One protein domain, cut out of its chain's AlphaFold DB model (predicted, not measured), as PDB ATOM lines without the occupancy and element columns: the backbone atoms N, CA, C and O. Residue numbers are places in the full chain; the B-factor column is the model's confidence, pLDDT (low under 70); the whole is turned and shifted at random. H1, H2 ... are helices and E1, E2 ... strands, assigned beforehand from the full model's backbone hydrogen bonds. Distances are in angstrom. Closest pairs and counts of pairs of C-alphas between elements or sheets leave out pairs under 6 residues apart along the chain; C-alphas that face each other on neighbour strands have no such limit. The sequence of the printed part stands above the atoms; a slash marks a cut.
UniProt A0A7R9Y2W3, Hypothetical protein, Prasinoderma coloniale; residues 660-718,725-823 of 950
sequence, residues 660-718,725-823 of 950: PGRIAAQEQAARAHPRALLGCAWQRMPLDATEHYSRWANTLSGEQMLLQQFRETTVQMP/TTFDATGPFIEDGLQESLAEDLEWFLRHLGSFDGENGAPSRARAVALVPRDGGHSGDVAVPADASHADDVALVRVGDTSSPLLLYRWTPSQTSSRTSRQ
ATOM      1  N   PRO A 660     -37.130 -28.003  99.286       80.62
ATOM      2  CA  PRO A 660     -36.075 -27.040  99.581       80.62
ATOM      3  C   PRO A 660     -35.491 -27.265 100.979       80.62
ATOM      4  O   PRO A 660     -36.235 -27.337 101.961       80.62
ATOM      5  N   GLY A 661     -34.165 -27.372 101.064       81.38
ATOM      6  CA  GLY A 661     -33.424 -27.535 102.319       81.38
ATOM      7  C   GLY A 661     -33.235 -28.973 102.810       81.38
ATOM      8  O   GLY A 661     -32.641 -29.151 103.872       81.38
ATOM      9  N   ARG A 662     -33.658 -29.995 102.045       91.56
ATOM     10  CA  ARG A 662     -33.380 -31.411 102.357       91.56
ATOM     11  C   ARG A 662     -31.890 -31.645 102.610       91.56
ATOM     12  O   ARG A 662     -31.528 -32.167 103.660       91.56
ATOM     13  N   ILE A 663     -31.041 -31.238 101.660       94.75
ATOM     14  CA  ILE A 663     -29.596 -31.500 101.729       94.75
ATOM     15  C   ILE A 663     -28.973 -30.818 102.952       94.75
ATOM     16  O   ILE A 663     -28.241 -31.468 103.685       94.75
ATOM     17  N   ALA A 664     -29.307 -29.551 103.218       87.88
ATOM     18  CA  ALA A 664     -28.752 -28.809 104.353       87.88
ATOM     19  C   ALA A 664     -29.111 -29.450 105.708       87.88
ATOM     20  O   ALA A 664     -28.236 -29.654 106.546       87.88
ATOM     21  N   ALA A 665     -30.377 -29.832 105.905       85.44
ATOM     22  CA  ALA A 665     -30.828 -30.441 107.157       85.44
ATOM     23  C   ALA A 665     -30.236 -31.848 107.381       85.44
ATOM     24  O   ALA A 665     -29.890 -32.210 108.507       85.44
ATOM     25  N   GLN A 666     -30.090 -32.651 106.317       92.88
ATOM     26  CA  GLN A 666     -29.467 -33.977 106.419       92.88
ATOM     27  C   GLN A 666     -27.938 -33.902 106.561       92.88
ATOM     28  O   GLN A 666     -27.367 -34.718 107.280       92.88
ATOM     29  N   GLU A 667     -27.279 -32.905 105.965       93.56
ATOM     30  CA  GLU A 667     -25.844 -32.650 106.142       93.56
ATOM     31  C   GLU A 667     -25.513 -32.264 107.589       93.56
ATOM     32  O   GLU A 667     -24.637 -32.880 108.202       93.56
ATOM     33  N   GLN A 668     -26.286 -31.346 108.179       87.06
ATOM     34  CA  GLN A 668     -26.121 -30.939 109.575       87.06
ATOM     35  C   GLN A 668     -26.258 -32.134 110.532       87.06
ATOM     36  O   GLN A 668     -25.451 -32.300 111.450       87.06
ATOM     37  N   ALA A 669     -27.249 -32.997 110.301       85.44
ATOM     38  CA  ALA A 669     -27.434 -34.213 111.085       85.44
ATOM     39  C   ALA A 669     -26.308 -35.243 110.846       85.44
ATOM     40  O   ALA A 669     -25.893 -35.921 111.785       85.44
ATOM     41  N   ALA A 670     -25.760 -35.334 109.627       89.00
ATOM     42  CA  ALA A 670     -24.637 -36.217 109.313       89.00
ATOM     43  C   ALA A 670     -23.329 -35.775 109.992       89.00
ATOM     44  O   ALA A 670     -22.540 -36.628 110.389       89.00
ATOM     45  N   ARG A 671     -23.114 -34.467 110.210       86.19
ATOM     46  CA  ARG A 671     -21.998 -33.968 111.041       86.19
ATOM     47  C   ARG A 671     -22.093 -34.446 112.489       86.19
ATOM     48  O   ARG A 671     -21.073 -34.767 113.090       86.19
ATOM     49  N   ALA A 672     -23.305 -34.477 113.045       82.06
ATOM     50  CA  ALA A 672     -23.551 -34.945 114.408       82.06
ATOM     51  C   ALA A 672     -23.484 -36.478 114.534       82.06
ATOM     52  O   ALA A 672     -23.167 -36.983 115.608       82.06
ATOM     53  N   HIS A 673     -23.772 -37.210 113.452       85.38
ATOM     54  CA  HIS A 673     -23.876 -38.673 113.429       85.38
ATOM     55  C   HIS A 673     -23.159 -39.264 112.195       85.38
ATOM     56  O   HIS A 673     -23.811 -39.796 111.293       85.38
ATOM     57  N   PRO A 674     -21.813 -39.198 112.133       85.75
ATOM     58  CA  PRO A 674     -21.036 -39.461 110.910       85.75
ATOM     59  C   PRO A 674     -21.078 -40.913 110.414       85.75
ATOM     60  O   PRO A 674     -20.665 -41.179 109.282       85.75
ATOM     61  N   ARG A 675     -21.561 -41.841 111.253       87.69
ATOM     62  CA  ARG A 675     -21.693 -43.281 110.977       87.69
ATOM     63  C   ARG A 675     -23.133 -43.752 110.748       87.69
ATOM     64  O   ARG A 675     -23.336 -44.933 110.469       87.69
ATOM     65  N   ALA A 676     -24.121 -42.873 110.907       89.88
ATOM     66  CA  ALA A 676     -25.524 -43.253 110.824       89.88
ATOM     67  C   ALA A 676     -26.007 -43.368 109.374       89.88
ATOM     68  O   ALA A 676     -25.570 -42.630 108.487       89.88
ATOM     69  N   LEU A 677     -27.006 -44.222 109.161       94.69
ATOM     70  CA  LEU A 677     -27.930 -44.065 108.049       94.69
ATOM     71  C   LEU A 677     -28.963 -42.993 108.416       94.69
ATOM     72  O   LEU A 677     -29.835 -43.209 109.266       94.69
ATOM     73  N   LEU A 678     -28.898 -41.842 107.755       93.25
ATOM     74  CA  LEU A 678     -29.906 -40.802 107.894       93.25
ATOM     75  C   LEU A 678     -30.994 -40.982 106.840       93.25
ATOM     76  O   LEU A 678     -30.738 -41.378 105.708       93.25
ATOM     77  N   GLY A 679     -32.213 -40.603 107.189       92.06
ATOM     78  CA  GLY A 679     -33.256 -40.266 106.233       92.06
ATOM     79  C   GLY A 679     -34.052 -39.074 106.725       92.06
ATOM     80  O   GLY A 679     -33.624 -38.354 107.632       92.06
ATOM     81  N   CYS A 680     -35.219 -38.852 106.142       88.12
ATOM     82  CA  CYS A 680     -36.053 -37.714 106.493       88.12
ATOM     83  C   CYS A 680     -37.538 -38.063 106.535       88.12
ATOM     84  O   CYS A 680     -37.968 -39.094 106.015       88.12
ATOM     85  N   ALA A 681     -38.323 -37.202 107.177       85.44
ATOM     86  CA  ALA A 681     -39.766 -37.244 107.052       85.44
ATOM     87  C   ALA A 681     -40.171 -36.913 105.611       85.44
ATOM     88  O   ALA A 681     -39.681 -35.957 105.005       85.44
ATOM     89  N   TRP A 682     -41.075 -37.715 105.065       85.25
ATOM     90  CA  TRP A 682     -41.461 -37.669 103.657       85.25
ATOM     91  C   TRP A 682     -42.981 -37.748 103.514       85.25
ATOM     92  O   TRP A 682     -43.673 -38.305 104.369       85.25
ATOM     93  N   GLN A 683     -43.516 -37.203 102.427       80.50
ATOM     94  CA  GLN A 683     -44.952 -37.193 102.150       80.50
ATOM     95  C   GLN A 683     -45.237 -37.910 100.831       80.50
ATOM     96  O   GLN A 683     -44.514 -37.717  99.859       80.50
ATOM     97  N   ARG A 684     -46.266 -38.766 100.799       79.38
ATOM     98  CA  ARG A 684     -46.590 -39.546  99.596       79.38
ATOM     99  C   ARG A 684     -47.387 -38.721  98.585       79.38
ATOM    100  O   ARG A 684     -48.238 -37.922  98.973       79.38
ATOM    101  N   MET A 685     -47.147 -38.953  97.298       66.94
ATOM    102  CA  MET A 685     -47.937 -38.429  96.185       66.94
ATOM    103  C   MET A 685     -48.566 -39.589  95.390       66.94
ATOM    104  O   MET A 685     -47.821 -40.374  94.806       66.94
ATOM    105  N   PRO A 686     -49.908 -39.702  95.318       59.50
ATOM    106  CA  PRO A 686     -50.892 -38.923  96.070       59.50
ATOM    107  C   PRO A 686     -50.875 -39.273  97.570       59.50
ATOM    108  O   PRO A 686     -50.387 -40.327  97.972       59.50
ATOM    109  N   LEU A 687     -51.414 -38.379  98.398       56.38
ATOM    110  CA  LEU A 687     -51.374 -38.460  99.868       56.38
ATOM    111  C   LEU A 687     -52.058 -39.705 100.445       56.38
ATOM    112  O   LEU A 687     -51.624 -40.245 101.462       56.38
ATOM    113  N   ASP A 688     -53.128 -40.153  99.790       55.47
ATOM    114  CA  ASP A 688     -53.928 -41.304 100.190       55.47
ATOM    115  C   ASP A 688     -53.344 -42.643  99.707       55.47
ATOM    116  O   ASP A 688     -53.746 -43.705 100.196       55.47
ATOM    117  N   ALA A 689     -52.356 -42.617  98.802       56.88
ATOM    118  CA  ALA A 689     -51.598 -43.811  98.459       56.88
ATOM    119  C   ALA A 689     -50.905 -44.340  99.716       56.88
ATOM    120  O   ALA A 689     -50.140 -43.630 100.363       56.88
ATOM    121  N   THR A 690     -51.217 -45.589 100.070       65.56
ATOM    122  CA  THR A 690     -50.626 -46.319 101.203       65.56
ATOM    123  C   THR A 690     -50.465 -45.487 102.490       65.56
ATOM    124  O   THR A 690     -49.481 -45.649 103.203       65.56
ATOM    125  N   GLU A 691     -51.440 -44.634 102.841       67.81
ATOM    126  CA  GLU A 691     -51.321 -43.672 103.962       67.81
ATOM    127  C   GLU A 691     -50.874 -44.328 105.284       67.81
ATOM    128  O   GLU A 691     -50.045 -43.787 106.011       67.81
ATOM    129  N   HIS A 692     -51.348 -45.546 105.565       67.88
ATOM    130  CA  HIS A 692     -50.945 -46.346 106.728       67.88
ATOM    131  C   HIS A 692     -49.431 -46.638 106.790       67.88
ATOM    132  O   HIS A 692     -48.879 -46.742 107.882       67.88
ATOM    133  N   TYR A 693     -48.766 -46.772 105.640       77.25
ATOM    134  CA  TYR A 693     -47.325 -46.983 105.506       77.25
ATOM    135  C   TYR A 693     -46.555 -45.680 105.730       77.25
ATOM    136  O   TYR A 693     -45.630 -45.641 106.538       77.25
ATOM    137  N   SER A 694     -46.995 -44.598 105.081       75.25
ATOM    138  CA  SER A 694     -46.428 -43.254 105.238       75.25
ATOM    139  C   SER A 694     -46.552 -42.757 106.681       75.25
ATOM    140  O   SER A 694     -45.596 -42.227 107.243       75.25
ATOM    141  N   ARG A 695     -47.709 -42.982 107.317       77.31
ATOM    142  CA  ARG A 695     -47.934 -42.698 108.736       77.31
ATOM    143  C   ARG A 695     -47.015 -43.558 109.596       77.31
ATOM    144  O   ARG A 695     -46.250 -42.999 110.367       77.31
ATOM    145  N   TRP A 696     -47.024 -44.883 109.406       83.88
ATOM    146  CA  TRP A 696     -46.162 -45.813 110.140       83.88
ATOM    147  C   TRP A 696     -44.693 -45.375 110.125       83.88
ATOM    148  O   TRP A 696     -44.160 -45.092 111.192       83.88
ATOM    149  N   ALA A 697     -44.068 -45.251 108.951       82.56
ATOM    150  CA  ALA A 697     -42.638 -44.953 108.825       82.56
ATOM    151  C   ALA A 697     -42.248 -43.588 109.428       82.56
ATOM    152  O   ALA A 697     -41.195 -43.460 110.055       82.56
ATOM    153  N   ASN A 698     -43.105 -42.571 109.278       82.56
ATOM    154  CA  ASN A 698     -42.834 -41.232 109.800       82.56
ATOM    155  C   ASN A 698     -43.153 -41.063 111.298       82.56
ATOM    156  O   ASN A 698     -42.638 -40.126 111.902       82.56
ATOM    157  N   THR A 699     -43.973 -41.927 111.914       79.94
ATOM    158  CA  THR A 699     -44.337 -41.823 113.344       79.94
ATOM    159  C   THR A 699     -43.649 -42.844 114.250       79.94
ATOM    160  O   THR A 699     -43.978 -42.900 115.431       79.94
ATOM    161  N   LEU A 700     -42.715 -43.664 113.748       79.19
ATOM    162  CA  LEU A 700     -41.902 -44.522 114.622       79.19
ATOM    163  C   LEU A 700     -41.099 -43.658 115.602       79.19
ATOM    164  O   LEU A 700     -40.401 -42.739 115.164       79.19
ATOM    165  N   SER A 701     -41.161 -43.980 116.895       78.75
ATOM    166  CA  SER A 701     -40.188 -43.485 117.874       78.75
ATOM    167  C   SER A 701     -38.802 -44.088 117.614       78.75
ATOM    168  O   SER A 701     -38.681 -45.087 116.899       78.75
ATOM    169  N   GLY A 702     -37.753 -43.512 118.211       74.69
ATOM    170  CA  GLY A 702     -36.378 -43.973 117.995       74.69
ATOM    171  C   GLY A 702     -36.182 -45.470 118.273       74.69
ATOM    172  O   GLY A 702     -35.698 -46.207 117.419       74.69
ATOM    173  N   GLU A 703     -36.673 -45.957 119.415       75.56
ATOM    174  CA  GLU A 703     -36.643 -47.387 119.752       75.56
ATOM    175  C   GLU A 703     -37.423 -48.240 118.731       75.56
ATOM    176  O   GLU A 703     -36.939 -49.273 118.259       75.56
ATOM    177  N   GLN A 704     -38.607 -47.789 118.305       80.00
ATOM    178  CA  GLN A 704     -39.435 -48.519 117.340       80.00
ATOM    179  C   GLN A 704     -38.803 -48.617 115.945       80.00
ATOM    180  O   GLN A 704     -39.062 -49.598 115.243       80.00
ATOM    181  N   MET A 705     -37.958 -47.656 115.546       82.88
ATOM    182  CA  MET A 705     -37.180 -47.733 114.301       82.88
ATOM    183  C   MET A 705     -36.189 -48.906 114.307       82.88
ATOM    184  O   MET A 705     -35.867 -49.433 113.244       82.88
ATOM    185  N   LEU A 706     -35.760 -49.372 115.481       82.56
ATOM    186  CA  LEU A 706     -34.940 -50.574 115.622       82.56
ATOM    187  C   LEU A 706     -35.797 -51.823 115.834       82.56
ATOM    188  O   LEU A 706     -35.560 -52.836 115.179       82.56
ATOM    189  N   LEU A 707     -36.810 -51.778 116.702       82.31
ATOM    190  CA  LEU A 707     -37.650 -52.950 116.993       82.31
ATOM    191  C   LEU A 707     -38.417 -53.455 115.759       82.31
ATOM    192  O   LEU A 707     -38.616 -54.657 115.606       82.31
ATOM    193  N   GLN A 708     -38.804 -52.561 114.842       85.62
ATOM    194  CA  GLN A 708     -39.566 -52.911 113.635       85.62
ATOM    195  C   GLN A 708     -38.694 -53.148 112.386       85.62
ATOM    196  O   GLN A 708     -39.225 -53.210 111.281       85.62
ATOM    197  N   GLN A 709     -37.379 -53.353 112.540       87.44
ATOM    198  CA  GLN A 709     -36.453 -53.625 111.424       87.44
ATOM    199  C   GLN A 709     -36.824 -54.855 110.571       87.44
ATOM    200  O   GLN A 709     -36.504 -54.905 109.389       87.44
ATOM    201  N   PHE A 710     -37.523 -55.842 111.144       87.12
ATOM    202  CA  PHE A 710     -37.996 -57.033 110.423       87.12
ATOM    203  C   PHE A 710     -39.382 -56.856 109.785       87.12
ATOM    204  O   PHE A 710     -39.967 -57.841 109.350       87.12
ATOM    205  N   ARG A 711     -39.914 -55.626 109.732       83.62
ATOM    206  CA  ARG A 711     -41.174 -55.293 109.051       83.62
ATOM    207  C   ARG A 711     -40.951 -54.659 107.685       83.62
ATOM    208  O   ARG A 711     -41.633 -55.028 106.739       83.62
ATOM    209  N   GLU A 712     -40.053 -53.685 107.615       83.94
ATOM    210  CA  GLU A 712     -39.558 -53.033 106.399       83.94
ATOM    211  C   GLU A 712     -38.351 -52.163 106.785       83.94
ATOM    212  O   GLU A 712     -38.002 -52.070 107.967       83.94
ATOM    213  N   THR A 713     -37.751 -51.465 105.821       88.94
ATOM    214  CA  THR A 713     -36.842 -50.352 106.119       88.94
ATOM    215  C   THR A 713     -37.585 -49.309 106.969       88.94
ATOM    216  O   THR A 713     -38.631 -48.788 106.584       88.94
ATOM    217  N   THR A 714     -37.092 -49.004 108.172       88.88
ATOM    218  CA  THR A 714     -37.741 -48.012 109.062       88.88
ATOM    219  C   THR A 714     -37.341 -46.573 108.727       88.88
ATOM    220  O   THR A 714     -37.958 -45.622 109.205       88.88
ATOM    221  N   VAL A 715     -36.364 -46.425 107.828       89.38
ATOM    222  CA  VAL A 715     -35.968 -45.199 107.133       89.38
ATOM    223  C   VAL A 715     -36.034 -45.497 105.633       89.38
ATOM    224  O   VAL A 715     -35.377 -46.427 105.172       89.38
ATOM    225  N   GLN A 716     -36.838 -44.758 104.867       90.38
ATOM    226  CA  GLN A 716     -37.144 -45.102 103.468       90.38
ATOM    227  C   GLN A 716     -35.998 -44.773 102.510       90.38
ATOM    228  O   GLN A 716     -35.446 -43.677 102.584       90.38
ATOM    229  N   MET A 717     -35.685 -45.677 101.579       92.06
ATOM    230  CA  MET A 717     -34.495 -45.581 100.722       92.06
ATOM    231  C   MET A 717     -34.360 -44.270  99.919       92.06
ATOM    232  O   MET A 717     -33.290 -43.667  99.996       92.06
ATOM    233  N   PRO A 718     -35.411 -43.711  99.283       91.06
ATOM    234  CA  PRO A 718     -35.291 -42.430  98.571       91.06
ATOM    235  C   PRO A 718     -34.992 -41.228  99.481       91.06
ATOM    236  O   PRO A 718     -34.607 -40.162  99.009       91.06
ATOM    237  N   THR A 725     -17.918 -43.106 103.764       94.94
ATOM    238  CA  THR A 725     -17.302 -44.053 104.705       94.94
ATOM    239  C   THR A 725     -18.318 -45.016 105.334       94.94
ATOM    240  O   THR A 725     -17.998 -46.185 105.522       94.94
ATOM    241  N   THR A 726     -19.546 -44.570 105.622       93.56
ATOM    242  CA  THR A 726     -20.629 -45.453 106.100       93.56
ATOM    243  C   THR A 726     -21.096 -46.412 105.010       93.56
ATOM    244  O   THR A 726     -21.338 -47.589 105.292       93.56
ATOM    245  N   PHE A 727     -21.182 -45.933 103.766       96.56
ATOM    246  CA  PHE A 727     -21.511 -46.772 102.619       96.56
ATOM    247  C   PHE A 727     -20.452 -47.852 102.385       96.56
ATOM    248  O   PHE A 727     -20.773 -49.038 102.408       96.56
ATOM    249  N   ASP A 728     -19.187 -47.451 102.276       95.31
ATOM    250  CA  ASP A 728     -18.050 -48.334 102.013       95.31
ATOM    251  C   ASP A 728     -17.847 -49.360 103.141       95.31
ATOM    252  O   ASP A 728     -17.620 -50.539 102.872       95.31
ATOM    253  N   ALA A 729     -17.991 -48.945 104.409       92.38
ATOM    254  CA  ALA A 729     -17.888 -49.839 105.566       92.38
ATOM    255  C   ALA A 729     -19.048 -50.845 105.660       92.38
ATOM    256  O   ALA A 729     -18.876 -51.934 106.207       92.38
ATOM    257  N   THR A 730     -20.225 -50.495 105.135       93.75
ATOM    258  CA  THR A 730     -21.351 -51.431 105.018       93.75
ATOM    259  C   THR A 730     -21.158 -52.363 103.815       93.75
ATOM    260  O   THR A 730     -21.490 -53.549 103.895       93.75
ATOM    261  N   GLY A 731     -20.616 -51.839 102.710       94.50
ATOM    262  CA  GLY A 731     -20.469 -52.478 101.399       94.50
ATOM    263  C   GLY A 731     -21.590 -52.094 100.415       94.50
ATOM    264  O   GLY A 731     -22.646 -51.623 100.847       94.50
ATOM    265  N   PRO A 732     -21.414 -52.332  99.101       94.44
ATOM    266  CA  PRO A 732     -22.372 -51.945  98.057       94.44
ATOM    267  C   PRO A 732     -23.745 -52.632  98.183       94.44
ATOM    268  O   PRO A 732     -23.938 -53.549  98.986       94.44
ATOM    269  N   PHE A 733     -24.723 -52.210  97.379       92.94
ATOM    270  CA  PHE A 733     -25.970 -52.960  97.189       92.94
ATOM    271  C   PHE A 733     -25.690 -54.294  96.483       92.94
ATOM    272  O   PHE A 733     -24.765 -54.396  95.678       92.94
ATOM    273  N   ILE A 734     -26.501 -55.316  96.760       87.12
ATOM    274  CA  ILE A 734     -26.402 -56.615  96.080       87.12
ATOM    275  C   ILE A 734     -26.785 -56.500  94.591       87.12
ATOM    276  O   ILE A 734     -27.816 -55.918  94.258       87.12
ATOM    277  N   GLU A 735     -25.966 -57.071  93.699       84.19
ATOM    278  CA  GLU A 735     -26.137 -56.996  92.230       84.19
ATOM    279  C   GLU A 735     -26.540 -58.331  91.568       84.19
ATOM    280  O   GLU A 735     -26.634 -58.405  90.341       84.19
ATOM    281  N   ASP A 736     -26.746 -59.399  92.346       59.88
ATOM    282  CA  ASP A 736     -26.865 -60.771  91.831       59.88
ATOM    283  C   ASP A 736     -28.133 -61.028  90.989       59.88
ATOM    284  O   ASP A 736     -29.154 -61.510  91.476       59.88
ATOM    285  N   GLY A 737     -28.008 -60.805  89.679       51.97
ATOM    286  CA  GLY A 737     -28.450 -61.766  88.666       51.97
ATOM    287  C   GLY A 737     -29.943 -61.839  88.323       51.97
ATOM    288  O   GLY A 737     -30.563 -62.866  88.564       51.97
ATOM    289  N   LEU A 738     -30.433 -60.827  87.593       48.78
ATOM    290  CA  LEU A 738     -31.530 -60.888  86.601       48.78
ATOM    291  C   LEU A 738     -32.943 -61.367  87.048       48.78
ATOM    292  O   LEU A 738     -33.169 -62.510  87.428       48.78
ATOM    293  N   GLN A 739     -33.932 -60.508  86.751       45.91
ATOM    294  CA  GLN A 739     -35.393 -60.737  86.634       45.91
ATOM    295  C   GLN A 739     -36.334 -60.522  87.837       45.91
ATOM    296  O   GLN A 739     -37.525 -60.338  87.589       45.91
ATOM    297  N   GLU A 740     -35.880 -60.407  89.088       49.75
ATOM    298  CA  GLU A 740     -36.740 -59.929  90.194       49.75
ATOM    299  C   GLU A 740     -36.038 -58.845  91.023       49.75
ATOM    300  O   GLU A 740     -34.829 -58.900  91.240       49.75
ATOM    301  N   SER A 741     -36.795 -57.853  91.516       55.22
ATOM    302  CA  SER A 741     -36.262 -56.866  92.467       55.22
ATOM    303  C   SER A 741     -35.764 -57.591  93.721       55.22
ATOM    304  O   SER A 741     -36.501 -58.357  94.346       55.22
ATOM    305  N   LEU A 742     -34.499 -57.361  94.081       63.12
ATOM    306  CA  LEU A 742     -33.779 -58.191  95.049       63.12
ATOM    307  C   LEU A 742     -34.088 -57.866  96.518       63.12
ATOM    308  O   LEU A 742     -33.593 -58.588  97.393       63.12
ATOM    309  N   ALA A 743     -34.902 -56.830  96.769       80.56
ATOM    310  CA  ALA A 743     -35.012 -56.129  98.050       80.56
ATOM    311  C   ALA A 743     -33.635 -55.623  98.521       80.56
ATOM    312  O   ALA A 743     -33.211 -55.877  99.651       80.56
ATOM    313  N   GLU A 744     -32.893 -54.989  97.605       87.62
ATOM    314  CA  GLU A 744     -31.497 -54.610  97.823       87.62
ATOM    315  C   GLU A 744     -31.337 -53.561  98.926       87.62
ATOM    316  O   GLU A 744     -30.350 -53.576  99.656       87.62
ATOM    317  N   ASP A 745     -32.327 -52.684  99.072       90.81
ATOM    318  CA  ASP A 745     -32.390 -51.656 100.100       90.81
ATOM    319  C   ASP A 745     -32.665 -52.259 101.481       90.81
ATOM    320  O   ASP A 745     -31.981 -51.930 102.446       90.81
ATOM    321  N   LEU A 746     -33.599 -53.206 101.582       91.38
ATOM    322  CA  LEU A 746     -33.874 -53.926 102.823       91.38
ATOM    323  C   LEU A 746     -32.681 -54.788 103.263       91.38
ATOM    324  O   LEU A 746     -32.377 -54.840 104.455       91.38
ATOM    325  N   GLU A 747     -31.992 -55.451 102.328       92.25
ATOM    326  CA  GLU A 747     -30.758 -56.187 102.630       92.25
ATOM    327  C   GLU A 747     -29.679 -55.239 103.160       92.25
ATOM    328  O   GLU A 747     -29.170 -55.460 104.262       92.25
ATOM    329  N   TRP A 748     -29.400 -54.155 102.427       94.25
ATOM    330  CA  TRP A 748     -28.390 -53.168 102.798       94.25
ATOM    331  C   TRP A 748     -28.689 -52.555 104.169       94.25
ATOM    332  O   TRP A 748     -27.816 -52.502 105.029       94.25
ATOM    333  N   PHE A 749     -29.947 -52.187 104.427       94.94
ATOM    334  CA  PHE A 749     -30.423 -51.658 105.706       94.94
ATOM    335  C   PHE A 749     -30.178 -52.631 106.875       94.94
ATOM    336  O   PHE A 749     -29.637 -52.249 107.916       94.94
ATOM    337  N   LEU A 750     -30.524 -53.912 106.707       93.12
ATOM    338  CA  LEU A 750     -30.347 -54.940 107.742       93.12
ATOM    339  C   LEU A 750     -28.872 -55.307 107.980       93.12
ATOM    340  O   LEU A 750     -28.513 -55.721 109.090       93.12
ATOM    341  N   ARG A 751     -28.018 -55.144 106.961       92.25
ATOM    342  CA  ARG A 751     -26.556 -55.277 107.036       92.25
ATOM    343  C   ARG A 751     -25.900 -54.057 107.686       92.25
ATOM    344  O   ARG A 751     -25.059 -54.246 108.561       92.25
ATOM    345  N   HIS A 752     -26.340 -52.842 107.366       92.81
ATOM    346  CA  HIS A 752     -25.894 -51.600 108.001       92.81
ATOM    347  C   HIS A 752     -26.114 -51.637 109.516       92.81
ATOM    348  O   HIS A 752     -25.157 -51.520 110.282       92.81
ATOM    349  N   LEU A 753     -27.341 -51.954 109.953       90.19
ATOM    350  CA  LEU A 753     -27.664 -52.193 111.366       90.19
ATOM    351  C   LEU A 753     -26.808 -53.308 112.002       90.19
ATOM    352  O   LEU A 753     -26.813 -53.473 113.220       90.19
ATOM    353  N   GLY A 754     -26.143 -54.149 111.200       87.00
ATOM    354  CA  GLY A 754     -25.303 -55.272 111.634       87.00
ATOM    355  C   GLY A 754     -23.905 -54.839 112.031       87.00
ATOM    356  O   GLY A 754     -23.313 -55.443 112.915       87.00
ATOM    357  N   SER A 755     -23.425 -53.729 111.472       84.88
ATOM    358  CA  SER A 755     -22.163 -53.100 111.880       84.88
ATOM    359  C   SER A 755     -22.197 -52.496 113.299       84.88
ATOM    360  O   SER A 755     -21.150 -52.148 113.845       84.88
ATOM    361  N   PHE A 756     -23.390 -52.411 113.907       79.44
ATOM    362  CA  PHE A 756     -23.640 -52.002 115.300       79.44
ATOM    363  C   PHE A 756     -24.007 -53.186 116.217       79.44
ATOM    364  O   PHE A 756     -24.299 -53.004 117.403       79.44
ATOM    365  N   ASP A 757     -24.018 -54.410 115.685       74.25
ATOM    366  CA  ASP A 757     -24.059 -55.620 116.498       74.25
ATOM    367  C   ASP A 757     -22.619 -55.934 116.959       74.25
ATOM    368  O   ASP A 757     -21.646 -55.685 116.247       74.25
ATOM    369  N   GLY A 758     -22.453 -56.411 118.188       62.38
ATOM    370  CA  GLY A 758     -21.154 -56.782 118.748       62.38
ATOM    371  C   GLY A 758     -20.754 -58.215 118.439       62.38
ATOM    372  O   GLY A 758     -21.503 -58.974 117.818       62.38
ATOM    373  N   GLU A 759     -19.579 -58.614 118.928       51.97
ATOM    374  CA  GLU A 759     -19.174 -60.018 118.901       51.97
ATOM    375  C   GLU A 759     -20.257 -60.877 119.582       51.97
ATOM    376  O   GLU A 759     -20.681 -60.609 120.706       51.97
ATOM    377  N   ASN A 760     -20.739 -61.898 118.867       48.34
ATOM    378  CA  ASN A 760     -21.878 -62.748 119.247       48.34
ATOM    379  C   ASN A 760     -23.269 -62.065 119.264       48.34
ATOM    380  O   ASN A 760     -24.201 -62.589 119.868       48.34
ATOM    381  N   GLY A 761     -23.462 -60.922 118.598       49.56
ATOM    382  CA  GLY A 761     -24.787 -60.317 118.372       49.56
ATOM    383  C   GLY A 761     -25.412 -59.603 119.580       49.56
ATOM    384  O   GLY A 761     -26.481 -58.994 119.452       49.56
ATOM    385  N   ALA A 762     -24.753 -59.632 120.743       42.47
ATOM    386  CA  ALA A 762     -25.005 -58.674 121.817       42.47
ATOM    387  C   ALA A 762     -24.732 -57.250 121.286       42.47
ATOM    388  O   ALA A 762     -23.832 -57.090 120.465       42.47
ATOM    389  N   PRO A 763     -25.487 -56.207 121.673       49.72
ATOM    390  CA  PRO A 763     -25.184 -54.848 121.225       49.72
ATOM    391  C   PRO A 763     -23.800 -54.423 121.746       49.72
ATOM    392  O   PRO A 763     -23.608 -54.320 122.952       49.72
ATOM    393  N   SER A 764     -22.835 -54.185 120.850       42.44
ATOM    394  CA  SER A 764     -21.512 -53.640 121.217       42.44
ATOM    395  C   SER A 764     -21.579 -52.170 121.606       42.44
ATOM    396  O   SER A 764     -20.703 -51.670 122.304       42.44
ATOM    397  N   ARG A 765     -22.591 -51.480 121.080       48.59
ATOM    398  CA  ARG A 765     -22.791 -50.038 121.128       48.59
ATOM    399  C   ARG A 765     -24.270 -49.769 121.346       48.59
ATOM    400  O   ARG A 765     -25.129 -50.506 120.844       48.59
ATOM    401  N   ALA A 766     -24.566 -48.733 122.114       46.06
ATOM    402  CA  ALA A 766     -25.930 -48.366 122.437       46.06
ATOM    403  C   ALA A 766     -26.612 -47.823 121.175       46.06
ATOM    404  O   ALA A 766     -26.284 -46.740 120.700       46.06
ATOM    405  N   ARG A 767     -27.534 -48.617 120.613       54.66
ATOM    406  CA  ARG A 767     -28.206 -48.356 119.330       54.66
ATOM    407  C   ARG A 767     -29.130 -47.144 119.454       54.66
ATOM    408  O   ARG A 767     -30.333 -47.281 119.663       54.66
ATOM    409  N   ALA A 768     -28.551 -45.958 119.371       52.41
ATOM    410  CA  ALA A 768     -29.273 -44.708 119.481       52.41
ATOM    411  C   ALA A 768     -29.951 -44.353 118.156       52.41
ATOM    412  O   ALA A 768     -29.470 -44.701 117.071       52.41
ATOM    413  N   VAL A 769     -31.078 -43.646 118.260       55.16
ATOM    414  CA  VAL A 769     -31.806 -43.110 117.110       55.16
ATOM    415  C   VAL A 769     -32.187 -41.668 117.396       55.16
ATOM    416  O   VAL A 769     -32.889 -41.388 118.368       55.16
ATOM    417  N   ALA A 770     -31.732 -40.755 116.540       55.16
ATOM    418  CA  ALA A 770     -32.026 -39.335 116.675       55.16
ATOM    419  C   ALA A 770     -33.221 -38.923 115.801       55.16
ATOM    420  O   ALA A 770     -33.314 -39.282 114.622       55.16
ATOM    421  N   LEU A 771     -34.112 -38.123 116.386       55.12
ATOM    422  CA  LEU A 771     -35.082 -37.311 115.660       55.12
ATOM    423  C   LEU A 771     -34.549 -35.880 115.657       55.12
ATOM    424  O   LEU A 771     -34.350 -35.298 116.722       55.12
ATOM    425  N   VAL A 772     -34.262 -35.343 114.471       55.78
ATOM    426  CA  VAL A 772     -33.624 -34.026 114.321       55.78
ATOM    427  C   VAL A 772     -34.615 -33.064 113.663       55.78
ATOM    428  O   VAL A 772     -34.913 -33.233 112.480       55.78
ATOM    429  N   PRO A 773     -35.149 -32.066 114.391       55.56
ATOM    430  CA  PRO A 773     -35.942 -30.982 113.820       55.56
ATOM    431  C   PRO A 773     -35.232 -30.278 112.662       55.56
ATOM    432  O   PRO A 773     -34.005 -30.192 112.624       55.56
ATOM    433  N   ARG A 774     -36.020 -29.729 111.732       48.88
ATOM    434  CA  ARG A 774     -35.529 -29.095 110.496       48.88
ATOM    435  C   ARG A 774     -34.491 -27.987 110.729       48.88
ATOM    436  O   ARG A 774     -33.605 -27.829 109.898       48.88
ATOM    437  N   ASP A 775     -34.592 -27.276 111.849       50.41
ATOM    438  CA  ASP A 775     -33.730 -26.139 112.194       50.41
ATOM    439  C   ASP A 775     -32.535 -26.539 113.093       50.41
ATOM    440  O   ASP A 775     -31.892 -25.688 113.706       50.41
ATOM    441  N   GLY A 776     -32.261 -27.841 113.248       45.34
ATOM    442  CA  GLY A 776     -31.119 -28.379 114.004       45.34
ATOM    443  C   GLY A 776     -31.202 -28.265 115.535       45.34
ATOM    444  O   GLY A 776     -30.380 -28.849 116.245       45.34
ATOM    445  N   GLY A 777     -32.199 -27.555 116.070       37.38
ATOM    446  CA  GLY A 777     -32.478 -27.510 117.506       37.38
ATOM    447  C   GLY A 777     -32.844 -28.892 118.053       37.38
ATOM    448  O   GLY A 777     -33.569 -29.645 117.413       37.38
ATOM    449  N   HIS A 778     -32.355 -29.247 119.242       39.16
ATOM    450  CA  HIS A 778     -32.663 -30.540 119.856       39.16
ATOM    451  C   HIS A 778     -34.117 -30.564 120.359       39.16
ATOM    452  O   HIS A 778     -34.440 -29.920 121.358       39.16
ATOM    453  N   SER A 779     -35.003 -31.322 119.706       35.56
ATOM    454  CA  SER A 779     -36.295 -31.691 120.303       35.56
ATOM    455  C   SER A 779     -36.060 -32.658 121.458       35.56
ATOM    456  O   SER A 779     -35.301 -33.606 121.293       35.56
ATOM    457  N   GLY A 780     -36.740 -32.472 122.593       35.31
ATOM    458  CA  GLY A 780     -36.545 -33.268 123.817       35.31
ATOM    459  C   GLY A 780     -36.841 -34.775 123.716       35.31
ATOM    460  O   GLY A 780     -36.595 -35.493 124.678       35.31
ATOM    461  N   ASP A 781     -37.301 -35.263 122.561       35.78
ATOM    462  CA  ASP A 781     -37.572 -36.677 122.262       35.78
ATOM    463  C   ASP A 781     -36.325 -37.435 121.756       35.78
ATOM    464  O   ASP A 781     -36.409 -38.365 120.945       35.78
ATOM    465  N   VAL A 782     -35.140 -37.036 122.226       39.78
ATOM    466  CA  VAL A 782     -33.884 -37.738 121.951       39.78
ATOM    467  C   VAL A 782     -33.886 -39.072 122.705       39.78
ATOM    468  O   VAL A 782     -33.440 -39.166 123.847       39.78
ATOM    469  N   ALA A 783     -34.336 -40.135 122.037       38.69
ATOM    470  CA  ALA A 783     -34.129 -41.520 122.461       38.69
ATOM    471  C   ALA A 783     -32.675 -41.965 122.191       38.69
ATOM    472  O   ALA A 783     -32.415 -42.947 121.493       38.69
ATOM    473  N   VAL A 784     -31.723 -41.215 122.750       40.91
ATOM    474  CA  VAL A 784     -30.348 -41.654 123.002       40.91
ATOM    475  C   VAL A 784     -30.418 -42.412 124.330       40.91
ATOM    476  O   VAL A 784     -30.734 -41.800 125.353       40.91
ATOM    477  N   PRO A 785     -30.206 -43.742 124.336       38.81
ATOM    478  CA  PRO A 785     -30.047 -44.500 125.570       38.81
ATOM    479  C   PRO A 785     -29.021 -43.824 126.491       38.81
ATOM    480  O   PRO A 785     -28.061 -43.233 126.006       38.81
ATOM    481  N   ALA A 786     -29.202 -43.889 127.813       36.53
ATOM    482  CA  ALA A 786     -28.351 -43.150 128.758       36.53
ATOM    483  C   ALA A 786     -26.852 -43.546 128.713       36.53
ATOM    484  O   ALA A 786     -26.011 -42.852 129.282       36.53
ATOM    485  N   ASP A 787     -26.526 -44.648 128.037       38.00
ATOM    486  CA  ASP A 787     -25.197 -45.182 127.736       38.00
ATOM    487  C   ASP A 787     -24.658 -44.808 126.334       38.00
ATOM    488  O   ASP A 787     -23.451 -44.903 126.109       38.00
ATOM    489  N   ALA A 788     -25.488 -44.298 125.414       46.75
ATOM    490  CA  ALA A 788     -25.102 -43.824 124.074       46.75
ATOM    491  C   ALA A 788     -24.415 -42.441 124.098       46.75
ATOM    492  O   ALA A 788     -24.775 -41.511 123.377       46.75
ATOM    493  N   SER A 789     -23.393 -42.303 124.940       43.97
ATOM    494  CA  SER A 789     -22.640 -41.059 125.158       43.97
ATOM    495  C   SER A 789     -21.737 -40.629 123.986       43.97
ATOM    496  O   SER A 789     -21.024 -39.627 124.094       43.97
ATOM    497  N   HIS A 790     -21.737 -41.364 122.867       57.59
ATOM    498  CA  HIS A 790     -20.867 -41.132 121.715       57.59
ATOM    499  C   HIS A 790     -21.656 -41.066 120.399       57.59
ATOM    500  O   HIS A 790     -22.463 -41.937 120.082       57.59
ATOM    501  N   ALA A 791     -21.358 -40.041 119.596       56.91
ATOM    502  CA  ALA A 791     -21.954 -39.795 118.277       56.91
ATOM    503  C   ALA A 791     -21.838 -40.982 117.297       56.91
ATOM    504  O   ALA A 791     -22.691 -41.150 116.426       56.91
ATOM    505  N   ASP A 792     -20.801 -41.809 117.466       61.50
ATOM    506  CA  ASP A 792     -20.467 -42.966 116.626       61.50
ATOM    507  C   ASP A 792     -21.338 -44.215 116.853       61.50
ATOM    508  O   ASP A 792     -21.157 -45.212 116.144       61.50
ATOM    509  N   ASP A 793     -22.247 -44.179 117.834       69.62
ATOM    510  CA  ASP A 793     -23.102 -45.311 118.224       69.62
ATOM    511  C   ASP A 793     -24.552 -45.177 117.708       69.62
ATOM    512  O   ASP A 793     -25.359 -46.105 117.818       69.62
ATOM    513  N   VAL A 794     -24.880 -44.041 117.079       77.31
ATOM    514  CA  VAL A 794     -26.166 -43.800 116.409       77.31
ATOM    515  C   VAL A 794     -26.198 -44.539 115.072       77.31
ATOM    516  O   VAL A 794     -25.416 -44.241 114.170       77.31
ATOM    517  N   ALA A 795     -27.131 -45.482 114.930       86.12
ATOM    518  CA  ALA A 795     -27.279 -46.277 113.709       86.12
ATOM    519  C   ALA A 795     -28.271 -45.659 112.711       86.12
ATOM    520  O   ALA A 795     -28.057 -45.728 111.505       86.12
ATOM    521  N   LEU A 796     -29.356 -45.047 113.201       89.69
ATOM    522  CA  LEU A 796     -30.402 -44.449 112.365       89.69
ATOM    523  C   LEU A 796     -30.704 -43.016 112.806       89.69
ATOM    524  O   LEU A 796     -30.749 -42.722 113.998       89.69
ATOM    525  N   VAL A 797     -31.007 -42.141 111.850       87.31
ATOM    526  CA  VAL A 797     -31.517 -40.785 112.114       87.31
ATOM    527  C   VAL A 797     -32.697 -40.501 111.192       87.31
ATOM    528  O   VAL A 797     -32.640 -40.811 110.002       87.31
ATOM    529  N   ARG A 798     -33.757 -39.865 111.705       88.50
ATOM    530  CA  ARG A 798     -34.823 -39.285 110.872       88.50
ATOM    531  C   ARG A 798     -34.870 -37.773 111.083       88.50
ATOM    532  O   ARG A 798     -35.124 -37.299 112.187       88.50
ATOM    533  N   VAL A 799     -34.618 -37.028 110.010       85.00
ATOM    534  CA  VAL A 799     -34.616 -35.559 109.997       85.00
ATOM    535  C   VAL A 799     -35.993 -35.019 109.596       85.00
ATOM    536  O   VAL A 799     -36.581 -35.465 108.610       85.00
ATOM    537  N   GLY A 800     -36.496 -34.033 110.331       75.62
ATOM    538  CA  GLY A 800     -37.808 -33.423 110.129       75.62
ATOM    539  C   GLY A 800     -38.984 -34.268 110.630       75.62
ATOM    540  O   GLY A 800     -38.830 -35.379 111.144       75.62
ATOM    541  N   ASP A 801     -40.185 -33.720 110.452       69.38
ATOM    542  CA  ASP A 801     -41.462 -34.326 110.829       69.38
ATOM    543  C   ASP A 801     -42.489 -34.237 109.681       69.38
ATOM    544  O   ASP A 801     -42.222 -33.694 108.608       69.38
ATOM    545  N   THR A 802     -43.686 -34.791 109.887       63.59
ATOM    546  CA  THR A 802     -44.748 -34.826 108.868       63.59
ATOM    547  C   THR A 802     -45.405 -33.473 108.576       63.59
ATOM    548  O   THR A 802     -46.134 -33.371 107.589       63.59
ATOM    549  N   SER A 803     -45.172 -32.441 109.393       62.97
ATOM    550  CA  SER A 803     -45.654 -31.074 109.151       62.97
ATOM    551  C   SER A 803     -44.758 -30.305 108.175       62.97
ATOM    552  O   SER A 803     -45.245 -29.450 107.435       62.97
ATOM    553  N   SER A 804     -43.471 -30.664 108.113       66.00
ATOM    554  CA  SER A 804     -42.494 -30.154 107.150       66.00
ATOM    555  C   SER A 804     -41.685 -31.313 106.536       66.00
ATOM    556  O   SER A 804     -40.505 -31.477 106.876       66.00
ATOM    557  N   PRO A 805     -42.268 -32.095 105.605       78.62
ATOM    558  CA  PRO A 805     -41.532 -33.139 104.900       78.62
ATOM    559  C   PRO A 805     -40.340 -32.552 104.129       78.62
ATOM    560  O   PRO A 805     -40.389 -31.415 103.655       78.62
ATOM    561  N   LEU A 806     -39.277 -33.344 103.979       83.56
ATOM    562  CA  LEU A 806     -38.084 -32.997 103.197       83.56
ATOM    563  C   LEU A 806     -38.019 -33.725 101.840       83.56
ATOM    564  O   LEU A 806     -37.189 -33.391 100.994       83.56
ATOM    565  N   LEU A 807     -38.918 -34.681 101.598       87.50
ATOM    566  CA  LEU A 807     -39.069 -35.389 100.327       87.50
ATOM    567  C   LEU A 807     -40.552 -35.594 100.005       87.50
ATOM    568  O   LEU A 807     -41.338 -35.946 100.892       87.50
ATOM    569  N   LEU A 808     -40.919 -35.430  98.737       84.69
ATOM    570  CA  LEU A 808     -42.167 -35.950  98.197       84.69
ATOM    571  C   LEU A 808     -41.885 -37.272  97.489       84.69
ATOM    572  O   LEU A 808     -41.253 -37.297  96.437       84.69
ATOM    573  N   TYR A 809     -42.361 -38.347  98.110       84.12
ATOM    574  CA  TYR A 809     -42.252 -39.718  97.631       84.12
ATOM    575  C   TYR A 809     -43.416 -39.984  96.674       84.12
ATOM    576  O   TYR A 809     -44.572 -40.023  97.113       84.12
ATOM    577  N   ARG A 810     -43.181 -40.207  95.387       81.25
ATOM    578  CA  ARG A 810     -44.255 -40.572  94.461       81.25
ATOM    579  C   ARG A 810     -44.605 -42.042  94.593       81.25
ATOM    580  O   ARG A 810     -43.776 -42.889  94.896       81.25
ATOM    581  N   TRP A 811     -45.873 -42.367  94.391       78.69
ATOM    582  CA  TRP A 811     -46.327 -43.742  94.291       78.69
ATOM    583  C   TRP A 811     -47.100 -43.950  92.999       78.69
ATOM    584  O   TRP A 811     -48.059 -43.231  92.712       78.69
ATOM    585  N   THR A 812     -46.726 -44.986  92.252       64.81
ATOM    586  CA  THR A 812     -47.511 -45.477  91.117       64.81
ATOM    587  C   THR A 812     -47.738 -46.986  91.255       64.81
ATOM    588  O   THR A 812     -46.870 -47.691  91.775       64.81
ATOM    589  N   PRO A 813     -48.872 -47.533  90.769       59.59
ATOM    590  CA  PRO A 813     -49.120 -48.979  90.803       59.59
ATOM    591  C   PRO A 813     -48.038 -49.817  90.092       59.59
ATOM    592  O   PRO A 813     -47.837 -50.986  90.421       59.59
ATOM    593  N   SER A 814     -47.338 -49.212  89.129       60.09
ATOM    594  CA  SER A 814     -46.316 -49.815  88.268       60.09
ATOM    595  C   SER A 814     -44.892 -49.843  88.842       60.09
ATOM    596  O   SER A 814     -44.028 -50.450  88.200       60.09
ATOM    597  N   GLN A 815     -44.642 -49.212  90.001       68.81
ATOM    598  CA  GLN A 815     -43.315 -49.116  90.632       68.81
ATOM    599  C   GLN A 815     -42.653 -50.480  90.870       68.81
ATOM    600  O   GLN A 815     -43.306 -51.461  91.216       68.81
ATOM    601  N   THR A 816     -41.325 -50.530  90.758       61.03
ATOM    602  CA  THR A 816     -40.522 -51.753  90.936       61.03
ATOM    603  C   THR A 816     -40.717 -52.414  92.304       61.03
ATOM    604  O   THR A 816     -40.728 -53.641  92.390       61.03
ATOM    605  N   SER A 817     -40.981 -51.630  93.355       62.34
ATOM    606  CA  SER A 817     -41.307 -52.124  94.701       62.34
ATOM    607  C   SER A 817     -42.591 -52.969  94.761       62.34
ATOM    608  O   SER A 817     -42.706 -53.845  95.615       62.34
ATOM    609  N   SER A 818     -43.544 -52.784  93.834       60.19
ATOM    610  CA  SER A 818     -44.735 -53.647  93.726       60.19
ATOM    611  C   SER A 818     -44.450 -54.988  93.030       60.19
ATOM    612  O   SER A 818     -45.263 -55.909  93.123       60.19
ATOM    613  N   ARG A 819     -43.284 -55.116  92.378       62.84
ATOM    614  CA  ARG A 819     -42.809 -56.323  91.680       62.84
ATOM    615  C   ARG A 819     -41.880 -57.188  92.538       62.84
ATOM    616  O   ARG A 819     -41.595 -58.320  92.162       62.84
ATOM    617  N   THR A 820     -41.411 -56.691  93.685       70.50
ATOM    618  CA  THR A 820     -40.585 -57.461  94.625       70.50
ATOM    619  C   THR A 820     -41.381 -58.633  95.207       70.50
ATOM    620  O   THR A 820     -42.445 -58.463  95.810       70.50
ATOM    621  N   SER A 821     -40.853 -59.849  95.074       74.44
ATOM    622  CA  SER A 821     -41.480 -61.047  95.629       74.44
ATOM    623  C   SER A 821     -41.595 -60.971  97.158       74.44
ATOM    624  O   SER A 821     -40.604 -60.802  97.873       74.44
ATOM    625  N   ARG A 822     -42.802 -61.195  97.699       76.31
ATOM    626  CA  ARG A 822     -43.007 -61.324  99.158       76.31
ATOM    627  C   ARG A 822     -42.169 -62.450  99.761       76.31
ATOM    628  O   ARG A 822     -41.736 -62.336 100.900       76.31
ATOM    629  N   GLN A 823     -41.924 -63.522  99.005       78.25
ATOM    630  CA  GLN A 823     -41.056 -64.614  99.440       78.25
ATOM    631  C   GLN A 823     -39.595 -64.153  99.540       78.25
ATOM    632  O   GLN A 823     -38.907 -64.553 100.477       78.25
TER     633      GLN A 823
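Overview. This is residues 660 to 718 and 725 to 823 of the 950 residues of the protein "Hypothetical protein" of Prasinoderma coloniale (UniProt A0A7R9Y2W3). A small sheet of three parallel strands, in the order E1 E4 E3, forms the core between two helices, H1 over one face and the short H3 over the other; E1 runs on into E2, which pairs with E5 in a second, two-stranded parallel sheet with H2 near E2. H4 and H5 lie by the beginnings of E1 and E4, and long stretches without named elements loop round the outside. The printed part has 158 residues with five named helices and five named strands, in the order H1 E1 E2 H2 H3 H4 H5 E3 E4 E5. The class is mixed, helices and strands, with under half of the residues, 64 of 158, in named elements. The whole is compact, with a radius of gyration of the C-alphas of 15.9 A and spans of 44 by 39 by 25 A.

Along the chain. Find C-alpha 662 at (-33.380, -31.411, 102.357); from there H1 runs 15.9 A to residue 672. Next come E1, residues 677 to 680, 10.4 A, and E2, residues 682 to 685, 9.9 A. H2, residues 691 to 699, is 11.8 A long, and H3, residues 702 to 707, 9.1 A. Past the cut, H4 holds residues 725 to 730, 8.4 A, and H5 residues 744 to 752, 12.0 A. E3, residues 768 to 772, covers 12.6 A, and E4, residues 794 to 799, 13.4 A. E5, residues 807 to 810, covers 9.4 A and ends at C-alpha 810, (-44.255, -40.572, 94.461).

Arrangement. Look first at inner strand E4: N 679 and O 797 are 2.9 A apart towards E1, and N 798 and O 770 3.0 A towards E3. H1 is on this sheet at a height of 8.7 A, with C-alphas 666 and 799 its closest to E4, 6.5 A. H3 is on the opposite face at 8.5 A; its closest C-alpha pair with E3 is Gly 702 and Val 769, 4.7 A. E1 runs on into E2 across a break of 1 residue, at 55 degrees, and between the parallel neighbours E2 and E5 N 685 and O 809 are within hydrogen-bond range at 2.8 A. The closest C-alphas of E2 and H2 are 684 and 694, 6.8 A. H5 only grazes the three-stranded sheet with residues 749 to 752; H4 and H5 only just touch, with 3 pairs of C-alphas within 8 A, closest Thr 730 and His 752 at 5.4 A. In H1, H2, H4 and H5 every O i to N i+4 pair is within hydrogen-bond range; in H3, 1 of 2 is.

Size, cuts and confidence. The C-alphas farthest apart, Leu 738 and Gly 780, are 46.6 A apart. Residues 719 to 724 are not printed; C-alphas 718 and 725 are 19.1 A apart across the cut. The links H4 to H5, H5 to E3 and E3 to E4 are long. Mean pLDDT of the printed part is 72.9, with 63 residues under 70, among them 758 to 793.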